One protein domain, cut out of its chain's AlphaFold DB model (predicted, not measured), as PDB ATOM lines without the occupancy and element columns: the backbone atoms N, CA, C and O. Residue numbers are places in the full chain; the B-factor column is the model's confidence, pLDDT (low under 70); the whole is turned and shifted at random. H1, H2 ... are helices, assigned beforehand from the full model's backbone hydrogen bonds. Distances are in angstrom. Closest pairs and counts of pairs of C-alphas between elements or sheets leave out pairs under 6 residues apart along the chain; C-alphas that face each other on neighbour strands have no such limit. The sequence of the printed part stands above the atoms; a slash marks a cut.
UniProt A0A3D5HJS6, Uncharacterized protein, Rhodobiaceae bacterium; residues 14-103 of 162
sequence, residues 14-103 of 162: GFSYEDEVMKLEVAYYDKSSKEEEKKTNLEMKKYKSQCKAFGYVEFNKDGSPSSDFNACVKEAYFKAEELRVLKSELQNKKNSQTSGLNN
ATOM      1  N   GLY A  14      69.850  57.654 112.724       65.75
ATOM      2  CA  GLY A  14      68.923  56.891 111.883       65.75
ATOM      3  C   GLY A  14      69.505  56.437 110.539       65.75
ATOM      4  O   GLY A  14      68.839  55.700 109.809       65.75
ATOM      5  N   PHE A  15      70.712  56.885 110.185       69.94
ATOM      6  CA  PHE A  15      71.350  56.605 108.902       69.94
ATOM      7  C   PHE A  15      72.243  55.368 109.012       69.94
ATOM      8  O   PHE A  15      73.353  55.414 109.538       69.94
ATOM      9  N   SER A  16      71.775  54.251 108.460       78.12
ATOM     10  CA  SER A  16      72.603  53.067 108.238       78.12
ATOM     11  C   SER A  16      73.020  53.014 106.774       78.12
ATOM     12  O   SER A  16      72.181  52.933 105.877       78.12
ATOM     13  N   TYR A  17      74.333  53.034 106.533       75.00
ATOM     14  CA  TYR A  17      74.894  52.894 105.189       75.00
ATOM     15  C   TYR A  17      74.438  51.590 104.519       75.00
ATOM     16  O   TYR A  17      74.142  51.581 103.328       75.00
ATOM     17  N   GLU A  18      74.318  50.500 105.283       73.19
ATOM     18  CA  GLU A  18      73.836  49.219 104.757       73.19
ATOM     19  C   GLU A  18      72.365  49.291 104.325       73.19
ATOM     20  O   GLU A  18      72.019  48.795 103.254       73.19
ATOM     21  N   ASP A  19      71.511  49.981 105.089       77.00
ATOM     22  CA  ASP A  19      70.095  50.143 104.735       77.00
ATOM     23  C   ASP A  19      69.902  51.038 103.507       77.00
ATOM     24  O   ASP A  19      69.016  50.800 102.685       77.00
ATOM     25  N   GLU A  20      70.721  52.078 103.364       79.19
ATOM     26  CA  GLU A  20      70.719  52.955 102.191       79.19
ATOM     27  C   GLU A  20      71.179  52.218 100.929       79.19
ATOM     28  O   GLU A  20      70.527  52.313  99.884       79.19
ATOM     29  N   VAL A  21      72.254  51.430 101.033       75.38
ATOM     30  CA  VAL A  21      72.750  50.591  99.932       75.38
ATOM     31  C   VAL A  21      71.711  49.539  99.547       75.38
ATOM     32  O   VAL A  21      71.414  49.393  98.362       75.38
ATOM     33  N   MET A  22      71.082  48.880 100.522       78.12
ATOM     34  CA  MET A  22      70.024  47.900 100.272       78.12
ATOM     35  C   MET A  22      68.806  48.535  99.580       78.12
ATOM     36  O   MET A  22      68.267  47.970  98.628       78.12
ATOM     37  N   LYS A  23      68.385  49.739  99.992       78.56
ATOM     38  CA  LYS A  23      67.300  50.480  99.316       78.56
ATOM     39  C   LYS A  23      67.657  50.834  97.873       78.56
ATOM     40  O   LYS A  23      66.806  50.715  96.989       78.56
ATOM     41  N   LEU A  24      68.893  51.269  97.626       74.00
ATOM     42  CA  LEU A  24      69.386  51.578  96.282       74.00
ATOM     43  C   LEU A  24      69.442  50.332  95.397       74.00
ATOM     44  O   LEU A  24      69.035  50.393  94.239       74.00
ATOM     45  N   GLU A  25      69.898  49.211  95.944       67.12
ATOM     46  CA  GLU A  25      69.988  47.936  95.244       67.12
ATOM     47  C   GLU A  25      68.598  47.404  94.864       67.12
ATOM     48  O   GLU A  25      68.356  47.092  93.697       67.12
ATOM     49  N   VAL A  26      67.641  47.419  95.797       75.12
ATOM     50  CA  VAL A  26      66.239  47.066  95.515       75.12
ATOM     51  C   VAL A  26      65.646  47.983  94.444       75.12
ATOM     52  O   VAL A  26      65.055  47.504  93.476       75.12
ATOM     53  N   ALA A  27      65.844  49.299  94.558       71.50
ATOM     54  CA  ALA A  27      65.339  50.254  93.571       71.50
ATOM     55  C   ALA A  27      65.975  50.067  92.182       71.50
ATOM     56  O   ALA A  27      65.316  50.292  91.160       71.50
ATOM     57  N   TYR A  28      67.247  49.668  92.135       69.12
ATOM     58  CA  TYR A  28      67.954  49.351  90.900       69.12
ATOM     59  C   TYR A  28      67.400  48.079  90.251       69.12
ATOM     60  O   TYR A  28      67.040  48.115  89.071       69.12
ATOM     61  N   TYR A  29      67.250  46.990  91.012       66.44
ATOM     62  CA  TYR A  29      66.663  45.747  90.501       66.44
ATOM     63  C   TYR A  29      65.220  45.942  90.034       66.44
ATOM     64  O   TYR A  29      64.863  45.463  88.958       66.44
ATOM     65  N   ASP A  30      64.413  46.714  90.760       73.69
ATOM     66  CA  ASP A  30      63.040  47.041  90.359       73.69
ATOM     67  C   ASP A  30      62.981  47.822  89.043       73.69
ATOM     68  O   ASP A  30      62.116  47.571  88.196       73.69
ATOM     69  N   LYS A  31      63.885  48.791  88.850       68.25
ATOM     70  CA  LYS A  31      63.981  49.532  87.585       68.25
ATOM     71  C   LYS A  31      64.430  48.627  86.445       68.25
ATOM     72  O   LYS A  31      63.781  48.633  85.399       68.25
ATOM     73  N   SER A  32      65.482  47.842  86.663       60.53
ATOM     74  CA  SER A  32      66.017  46.910  85.668       60.53
ATOM     75  C   SER A  32      64.961  45.887  85.245       60.53
ATOM     76  O   SER A  32      64.718  45.706  84.055       60.53
ATOM     77  N   SER A  33      64.254  45.293  86.209       70.44
ATOM     78  CA  SER A  33      63.175  44.328  85.971       70.44
ATOM     79  C   SER A  33      62.040  44.929  85.134       70.44
ATOM     80  O   SER A  33      61.618  44.348  84.135       70.44
ATOM     81  N   LYS A  34      61.600  46.156  85.451       73.56
ATOM     82  CA  LYS A  34      60.563  46.854  84.668       73.56
ATOM     83  C   LYS A  34      61.012  47.188  83.246       73.56
ATOM     84  O   LYS A  34      60.187  47.209  82.331       73.56
ATOM     85  N   GLU A  35      62.286  47.508  83.042       69.75
ATOM     86  CA  GLU A  35      62.829  47.765  81.705       69.75
ATOM     87  C   GLU A  35      62.940  46.483  80.879       69.75
ATOM     88  O   GLU A  35      62.542  46.478  79.708       69.75
ATOM     89  N   GLU A  36      63.382  45.383  81.488       69.31
ATOM     90  CA  GLU A  36      63.391  44.065  80.853       69.31
ATOM     91  C   GLU A  36      61.977  43.589  80.508       69.31
ATOM     92  O   GLU A  36      61.741  43.120  79.391       69.31
ATOM     93  N   GLU A  37      61.008  43.786  81.402       67.50
ATOM     94  CA  GLU A  37      59.607  43.444  81.156       67.50
ATOM     95  C   GLU A  37      59.033  44.269  79.993       67.50
ATOM     96  O   GLU A  37      58.362  43.736  79.104       67.50
ATOM     97  N   LYS A  38      59.332  45.574  79.931       66.69
ATOM     98  CA  LYS A  38      58.924  46.438  78.810       66.69
ATOM     99  C   LYS A  38      59.544  45.997  77.490       66.69
ATOM    100  O   LYS A  38      58.844  45.966  76.475       66.69
ATOM    101  N   LYS A  39      60.835  45.662  77.492       71.69
ATOM    102  CA  LYS A  39      61.550  45.199  76.300       71.69
ATOM    103  C   LYS A  39      60.990  43.865  75.808       71.69
ATOM    104  O   LYS A  39      60.618  43.759  74.640       71.69
ATOM    105  N   THR A  40      60.822  42.908  76.715       70.75
ATOM    106  CA  THR A  40      60.212  41.601  76.437       70.75
ATOM    107  C   THR A  40      58.794  41.773  75.890       70.75
ATOM    108  O   THR A  40      58.446  41.182  74.872       70.75
ATOM    109  N   ASN A  41      57.986  42.665  76.469       73.94
ATOM    110  CA  ASN A  41      56.642  42.962  75.968       73.94
ATOM    111  C   ASN A  41      56.641  43.579  74.559       73.94
ATOM    112  O   ASN A  41      55.770  43.262  73.742       73.94
ATOM    113  N   LEU A  42      57.596  44.462  74.253       72.69
ATOM    114  CA  LEU A  42      57.738  45.051  72.921       72.69
ATOM    115  C   LEU A  42      58.105  43.981  71.879       72.69
ATOM    116  O   LEU A  42      57.524  43.942  70.792       72.69
ATOM    117  N   GLU A  43      59.025  43.083  72.226       77.56
ATOM    118  CA  GLU A  43      59.426  41.961  71.374       77.56
ATOM    119  C   GLU A  43      58.277  40.961  71.181       77.56
ATOM    120  O   GLU A  43      57.976  40.570  70.053       77.56
ATOM    121  N   MET A  44      57.531  40.644  72.238       80.06
ATOM    122  CA  MET A  44      56.356  39.772  72.154       80.06
ATOM    123  C   MET A  44      55.264  40.344  71.248       80.06
ATOM    124  O   MET A  44      54.639  39.593  70.497       80.06
ATOM    125  N   LYS A  45      55.057  41.669  71.225       84.38
ATOM    126  CA  LYS A  45      54.146  42.307  70.253       84.38
ATOM    127  C   LYS A  45      54.592  42.081  68.808       84.38
ATOM    128  O   LYS A  45      53.745  41.841  67.943       84.38
ATOM    129  N   LYS A  46      55.900  42.117  68.541       85.56
ATOM    130  CA  LYS A  46      56.458  41.832  67.213       85.56
ATOM    131  C   LYS A  46      56.189  40.382  66.805       85.56
ATOM    132  O   LYS A  46      55.677  40.166  65.707       85.56
ATOM    133  N   TYR A  47      56.449  39.413  67.682       86.31
ATOM    134  CA  TYR A  47      56.192  37.995  67.390       86.31
ATOM    135  C   TYR A  47      54.700  37.702  67.209       86.31
ATOM    136  O   TYR A  47      54.317  37.036  66.251       86.31
ATOM    137  N   LYS A  48      53.833  38.303  68.034       86.62
ATOM    138  CA  LYS A  48      52.375  38.253  67.840       86.62
ATOM    139  C   LYS A  48      51.964  38.766  66.461       86.62
ATOM    140  O   LYS A  48      51.187  38.110  65.772       86.62
ATOM    141  N   SER A  49      52.493  39.911  66.030       86.06
ATOM    142  CA  SER A  49      52.210  40.455  64.696       86.06
ATOM    143  C   SER A  49      52.703  39.543  63.570       86.06
ATOM    144  O   SER A  49      52.035  39.438  62.545       86.06
ATOM    145  N   GLN A  50      53.851  38.886  63.743       86.44
ATOM    146  CA  GLN A  50      54.389  37.941  62.763       86.44
ATOM    147  C   GLN A  50      53.521  36.686  62.656       86.44
ATOM    148  O   GLN A  50      53.147  36.303  61.553       86.44
ATOM    149  N   CYS A  51      53.115  36.102  63.784       86.44
ATOM    150  CA  CYS A  51      52.202  34.961  63.791       86.44
ATOM    151  C   CYS A  51      50.861  35.302  63.123       86.44
ATOM    152  O   CYS A  51      50.368  34.517  62.316       86.44
ATOM    153  N   LYS A  52      50.318  36.511  63.336       87.88
ATOM    154  CA  LYS A  52      49.135  36.979  62.586       87.88
ATOM    155  C   LYS A  52      49.394  37.055  61.080       87.88
ATOM    156  O   LYS A  52      48.556  36.621  60.298       87.88
ATOM    157  N   ALA A  53      50.550  37.580  60.667       88.12
ATOM    158  CA  ALA A  53      50.923  37.671  59.253       88.12
ATOM    159  C   ALA A  53      51.100  36.292  58.587       88.12
ATOM    160  O   ALA A  53      50.832  36.156  57.397       88.12
ATOM    161  N   PHE A  54      51.491  35.270  59.352       88.19
ATOM    162  CA  PHE A  54      51.543  33.875  58.899       88.19
ATOM    163  C   PHE A  54      50.179  33.169  58.896       88.19
ATOM    164  O   PHE A  54      50.100  32.004  58.520       88.19
ATOM    165  N   GLY A  55      49.103  33.864  59.279       87.50
ATOM    166  CA  GLY A  55      47.740  33.336  59.247       87.50
ATOM    167  C   GLY A  55      47.279  32.671  60.544       87.50
ATOM    168  O   GLY A  55      46.191  32.100  60.564       87.50
ATOM    169  N   TYR A  56      48.049  32.762  61.634       87.88
ATOM    170  CA  TYR A  56      47.598  32.272  62.937       87.88
ATOM    171  C   TYR A  56      46.565  33.229  63.539       87.88
ATOM    172  O   TYR A  56      46.780  34.442  63.631       87.88
ATOM    173  N   VAL A  57      45.447  32.670  63.990       89.62
ATOM    174  CA  VAL A  57      44.343  33.422  64.593       89.62
ATOM    175  C   VAL A  57      44.560  33.508  66.102       89.62
ATOM    176  O   VAL A  57      44.684  32.480  66.745       89.62
ATOM    177  N   GLU A  58      44.602  34.712  66.681       85.06
ATOM    178  CA  GLU A  58      44.905  34.906  68.116       85.06
ATOM    179  C   GLU A  58      43.809  34.375  69.050       85.06
ATOM    180  O   GLU A  58      44.108  33.847  70.121       85.06
ATOM    181  N   PHE A  59      42.551  34.472  68.623       89.88
ATOM    182  CA  PHE A  59      41.398  33.995  69.374       89.88
ATOM    183  C   PHE A  59      40.563  33.053  68.517       89.88
ATOM    184  O   PHE A  59      40.280  33.333  67.351       89.88
ATOM    185  N   ASN A  60      40.147  31.944  69.108       87.94
ATOM    186  CA  ASN A  60      39.173  31.049  68.512       87.94
ATOM    187  C   ASN A  60      37.802  31.746  68.410       87.94
ATOM    188  O   ASN A  60      37.571  32.816  68.976       87.94
ATOM    189  N   LYS A  61      36.861  31.143  67.675       88.38
ATOM    190  CA  LYS A  61      35.527  31.734  67.437       88.38
ATOM    191  C   LYS A  61      34.704  31.942  68.716       88.38
ATOM    192  O   LYS A  61      33.801  32.768  68.723       88.38
ATOM    193  N   ASP A  62      35.012  31.197  69.770       90.56
ATOM    194  CA  ASP A  62      34.428  31.293  71.110       90.56
ATOM    195  C   ASP A  62      35.102  32.369  71.990       90.56
ATOM    196  O   ASP A  62      34.715  32.557  73.140       90.56
ATOM    197  N   GLY A  63      36.107  33.079  71.464       81.81
ATOM    198  CA  GLY A  63      36.885  34.080  72.194       81.81
ATOM    199  C   GLY A  63      38.004  33.495  73.059       81.81
ATOM    200  O   GLY A  63      38.713  34.257  73.719       81.81
ATOM    201  N   SER A  64      38.202  32.172  73.056       84.19
ATOM    202  CA  SER A  64      39.305  31.548  73.791       84.19
ATOM    203  C   SER A  64      40.658  31.825  73.111       84.19
ATOM    204  O   SER A  64      40.721  31.932  71.881       84.19
ATOM    205  N   PRO A  65      41.765  31.959  73.867       79.38
ATOM    206  CA  PRO A  65      43.094  32.107  73.282       79.38
ATOM    207  C   PRO A  65      43.457  30.894  72.420       79.38
ATOM    208  O   PRO A  65      43.350  29.752  72.869       79.38
ATOM    209  N   SER A  66      43.937  31.133  71.201       89.31
ATOM    210  CA  SER A  66      44.364  30.050  70.316       89.31
ATOM    211  C   SER A  66      45.664  29.414  70.809       89.31
ATOM    212  O   SER A  66      46.689  30.086  70.981       89.31
ATOM    213  N   SER A  67      45.637  28.094  71.002       88.19
ATOM    214  CA  SER A  67      46.822  27.295  71.326       88.19
ATOM    215  C   SER A  67      47.892  27.410  70.249       88.19
ATOM    216  O   SER A  67      49.068  27.569  70.570       88.19
ATOM    217  N   ASP A  68      47.483  27.393  68.983       87.50
ATOM    218  CA  ASP A  68      48.387  27.384  67.833       87.50
ATOM    219  C   ASP A  68      49.064  28.743  67.667       87.50
ATOM    220  O   ASP A  68      50.266  28.829  67.409       87.50
ATOM    221  N   PHE A  69      48.315  29.825  67.898       87.38
ATOM    222  CA  PHE A  69      48.877  31.170  67.945       87.38
ATOM    223  C   PHE A  69      49.894  31.318  69.078       87.38
ATOM    224  O   PHE A  69      50.995  31.825  68.862       87.38
ATOM    225  N   ASN A  70      49.560  30.841  70.278       86.88
ATOM    226  CA  ASN A  70      50.472  30.892  71.418       86.88
ATOM    227  C   ASN A  70      51.729  30.041  71.189       86.88
ATOM    228  O   ASN A  70      52.826  30.476  71.543       86.88
ATOM    229  N   ALA A  71      51.591  28.870  70.561       87.44
ATOM    230  CA  ALA A  71      52.716  28.030  70.169       87.44
ATOM    231  C   ALA A  71      53.631  28.756  69.173       87.44
ATOM    232  O   ALA A  71      54.837  28.817  69.406       87.44
ATOM    233  N   CYS A  72      53.063  29.398  68.145       88.50
ATOM    234  CA  CYS A  72      53.824  30.205  67.190       88.50
ATOM    235  C   CYS A  72      54.595  31.337  67.881       88.50
ATOM    236  O   CYS A  72      55.792  31.508  67.652       88.50
ATOM    237  N   VAL A  73      53.935  32.096  68.763       87.19
ATOM    238  CA  VAL A  73      54.572  33.220  69.466       87.19
ATOM    239  C   VAL A  73      55.713  32.726  70.352       87.19
ATOM    240  O   VAL A  73      56.787  33.327  70.362       87.19
ATOM    241  N   LYS A  74      55.499  31.614  71.063       87.69
ATOM    242  CA  LYS A  74      56.506  30.990  71.922       87.69
ATOM    243  C   LYS A  74      57.708  30.513  71.107       87.69
ATOM    244  O   LYS A  74      58.844  30.820  71.455       87.69
ATOM    245  N   GLU A  75      57.470  29.800  70.012       87.19
ATOM    246  CA  GLU A  75      58.530  29.289  69.146       87.19
ATOM    247  C   GLU A  75      59.328  30.425  68.486       87.19
ATOM    248  O   GLU A  75      60.558  30.387  68.473       87.19
ATOM    249  N   ALA A  76      58.646  31.465  67.999       83.12
ATOM    250  CA  ALA A  76      59.284  32.640  67.408       83.12
ATOM    251  C   ALA A  76      60.174  33.381  68.417       83.12
ATOM    252  O   ALA A  76      61.289  33.776  68.070       83.12
ATOM    253  N   TYR A  77      59.712  33.518  69.664       85.06
ATOM    254  CA  TYR A  77      60.501  34.100  70.747       85.06
ATOM    255  C   TYR A  77      61.776  33.287  71.016       85.06
ATOM    256  O   TYR A  77      62.876  33.836  70.962       85.06
ATOM    257  N   PHE A  78      61.656  31.973  71.238       83.19
ATOM    258  CA  PHE A  78      62.817  31.133  71.561       83.19
ATOM    259  C   PHE A  78      63.827  31.052  70.417       83.19
ATOM    260  O   PHE A  78      65.026  31.170  70.663       83.19
ATOM    261  N   LYS A  79      63.367  30.943  69.165       82.69
ATOM    262  CA  LYS A  79      64.256  30.972  67.993       82.69
ATOM    263  C   LYS A  79      65.011  32.293  67.872       82.69
ATOM    264  O   LYS A  79      66.183  32.308  67.502       82.69
ATOM    265  N   ALA A  80      64.355  33.416  68.159       82.75
ATOM    266  CA  ALA A  80      65.012  34.717  68.125       82.75
ATOM    267  C   ALA A  80      66.077  34.856  69.222       82.75
ATOM    268  O   ALA A  80      67.144  35.418  68.957       82.75
ATOM    269  N   GLU A  81      65.821  34.311  70.411       81.44
ATOM    270  CA  GLU A  81      66.788  34.312  71.509       81.44
ATOM    271  C   GLU A  81      67.984  33.394  71.222       81.44
ATOM    272  O   GLU A  81      69.128  33.824  71.371       81.44
ATOM    273  N   GLU A  82      67.753  32.190  70.688       80.88
ATOM    274  CA  GLU A  82      68.824  31.315  70.182       80.88
ATOM    275  C   GLU A  82      69.708  32.045  69.163       80.88
ATOM    276  O   GLU A  82      70.935  32.050  69.272       80.88
ATOM    277  N   LEU A  83      69.096  32.739  68.199       81.31
ATOM    278  CA  LEU A  83      69.830  33.531  67.213       81.31
ATOM    279  C   LEU A  83      70.606  34.691  67.847       81.31
ATOM    280  O   LEU A  83      71.680  35.044  67.354       81.31
ATOM    281  N   ARG A  84      70.086  35.309  68.912       80.88
ATOM    282  CA  ARG A  84      70.773  36.385  69.640       80.88
ATOM    283  C   ARG A  84      72.022  35.855  70.341       80.88
ATOM    284  O   ARG A  84      73.085  36.468  70.216       80.88
ATOM    285  N   VAL A  85      71.906  34.712  71.015       81.12
ATOM    286  CA  VAL A  85      73.026  34.027  71.673       81.12
ATOM    287  C   VAL A  85      74.075  33.620  70.641       81.12
ATOM    288  O   VAL A  85      75.228  34.029  70.760       81.12
ATOM    289  N   LEU A  86      73.673  32.947  69.561       80.56
ATOM    290  CA  LEU A  86      74.587  32.529  68.492       80.56
ATOM    291  C   LEU A  86      75.305  33.713  67.830       80.56
ATOM    292  O   LEU A  86      76.496  33.632  67.532       80.56
ATOM    293  N   LYS A  87      74.615  34.842  67.613       79.75
ATOM    294  CA  LYS A  87      75.246  36.069  67.092       79.75
ATOM    295  C   LYS A  87      76.274  36.641  68.062       79.75
ATOM    296  O   LYS A  87      77.353  37.028  67.618       79.75
ATOM    297  N   SER A  88      75.951  36.676  69.353       81.31
ATOM    298  CA  SER A  88      76.876  37.115  70.403       81.31
ATOM    299  C   SER A  88      78.116  36.220  70.450       81.31
ATOM    300  O   SER A  88      79.242  36.711  70.414       81.31
ATOM    301  N   GLU A  89      77.934  34.899  70.415       80.19
ATOM    302  CA  GLU A  89      79.036  33.936  70.371       80.19
ATOM    303  C   GLU A  89      79.900  34.090  69.119       80.19
ATOM    304  O   GLU A  89      81.128  34.076  69.207       80.19
ATOM    305  N   LEU A  90      79.282  34.267  67.949       79.12
ATOM    306  CA  LEU A  90      80.007  34.499  66.701       79.12
ATOM    307  C   LEU A  90      80.818  35.799  66.769       79.12
ATOM    308  O   LEU A  90      81.959  35.841  66.309       79.12
ATOM    309  N   GLN A  91      80.245  36.856  67.337       76.38
ATOM    310  CA  GLN A  91      80.914  38.143  67.491       76.38
ATOM    311  C   GLN A  91      82.068  38.057  68.497       76.38
ATOM    312  O   GLN A  91      83.158  38.549  68.210       76.38
ATOM    313  N   ASN A  92      81.884  37.340  69.605       75.81
ATOM    314  CA  ASN A  92      82.949  37.057  70.564       75.81
ATOM    315  C   ASN A  92      84.069  36.229  69.927       75.81
ATOM    316  O   ASN A  92      85.232  36.592  70.063       75.81
ATOM    317  N   LYS A  93      83.746  35.193  69.140       73.19
ATOM    318  CA  LYS A  93      84.743  34.418  68.382       73.19
ATOM    319  C   LYS A  93      85.510  35.285  67.380       73.19
ATOM    320  O   LYS A  93      86.728  35.158  67.297       73.19
ATOM    321  N   LYS A  94      84.836  36.188  66.658       71.25
ATOM    322  CA  LYS A  94      85.499  37.157  65.764       71.25
ATOM    323  C   LYS A  94      86.441  38.082  66.537       71.25
ATOM    324  O   LYS A  94      87.578  38.267  66.119       71.25
ATOM    325  N   ASN A  95      86.004  38.585  67.688       60.81
ATOM    326  CA  ASN A  95      86.813  39.457  68.536       60.81
ATOM    327  C   ASN A  95      88.026  38.716  69.139       60.81
ATOM    328  O   ASN A  95      89.126  39.269  69.194       60.81
ATOM    329  N   SER A  96      87.861  37.443  69.515       58.94
ATOM    330  CA  SER A  96      88.951  36.563  69.962       58.94
ATOM    331  C   SER A  96      89.922  36.195  68.834       58.94
ATOM    332  O   SER A  96      91.121  36.068  69.065       58.94
ATOM    333  N   GLN A  97      89.445  36.051  67.595       55.53
ATOM    334  CA  GLN A  97      90.321  35.856  66.435       55.53
ATOM    335  C   GLN A  97      91.130  37.119  66.117       55.53
ATOM    336  O   GLN A  97      92.315  37.014  65.807       55.53
ATOM    337  N   THR A  98      90.544  38.313  66.258       50.25
ATOM    338  CA  THR A  98      91.295  39.570  66.111       50.25
ATOM    339  C   THR A  98      92.323  39.787  67.224       50.25
ATOM    340  O   THR A  98      93.403  40.298  66.942       50.25
ATOM    341  N   SER A  99      92.067  39.350  68.464       48.34
ATOM    342  CA  SER A  99      93.075  39.418  69.536       48.34
ATOM    343  C   SER A  99      94.171  38.351  69.399       48.34
ATOM    344  O   SER A  99      95.320  38.615  69.747       48.34
ATOM    345  N   GLY A 100      93.862  37.184  68.821       44.66
ATOM    346  CA  GLY A 100      94.850  36.157  68.466       44.66
ATOM    347  C   GLY A 100      95.753  36.542  67.287       44.66
ATOM    348  O   GLY A 100      96.950  36.267  67.319       44.66
ATOM    349  N   LEU A 101      95.220  37.241  66.277       48.38
ATOM    350  CA  LEU A 101      96.006  37.759  65.146       48.38
ATOM    351  C   LEU A 101      96.947  38.903  65.553       48.38
ATOM    352  O   LEU A 101      98.042  39.003  65.007       48.38
ATOM    353  N   ASN A 102      96.580  39.708  66.553       44.88
ATOM    354  CA  ASN A 102      97.464  40.745  67.094       44.88
ATOM    355  C   ASN A 102      98.650  40.168  67.893       44.88
ATOM    356  O   ASN A 102      99.690  40.815  67.986       44.88
ATOM    357  N   ASN A 103      98.533  38.937  68.404       41.81
ATOM    358  CA  ASN A 103      99.624  38.237  69.094       41.81
ATOM    359  C   ASN A 103     100.528  37.419  68.151       41.81
ATOM    360  O   ASN A 103     101.618  37.021  68.551       41.81
TER     361      ASN A 103
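This is residues 14 to 103 of the 162 residues of an uncharacterized protein of Rhodobiaceae bacterium (UniProt A0A3D5HJS6). Two long helices, H1 and then H2, make a flat, open V: the last part of H1 meets the first part of H2, a loop joins them at the point, and the arms, residues 14 to 39 and 81 to 103, stand free. The printed part has 90 residues with two named helices and no named strand, all helix by class. It is extended, with a radius of gyration of the C-alphas of 21.2 A and spans of 59 by 56 by 14 A.

Start with H1, residues 17 to 53; it touches H2, residues 67 to 103, with its residues 43 to 52 alone, and H2 touches H1 with residues 69 to 77 alone. Look at the closest C-alphas, those of Tyr 47 and Val 73, 5.5 A apart. The helices run opposite ways at a steep tilt of 65 degrees. In both, every O i to N i+4 pair is within hydrogen-bond range.

Find C-alpha 17 at (74.894, 52.894, 105.189); from there H1 runs 54.0 A to C-alpha 53. H2 also spans 54.0 A, from C-alpha 67 to C-alpha 103 at (99.624, 38.237, 69.094).

The C-alphas farthest apart, those of Asp 62 and Asn 103, are 65.6 A apart. The link, residues 54 to 66, is long, and the printed part has no cut. Check residues 95 to 103, among those with pLDDT under 70.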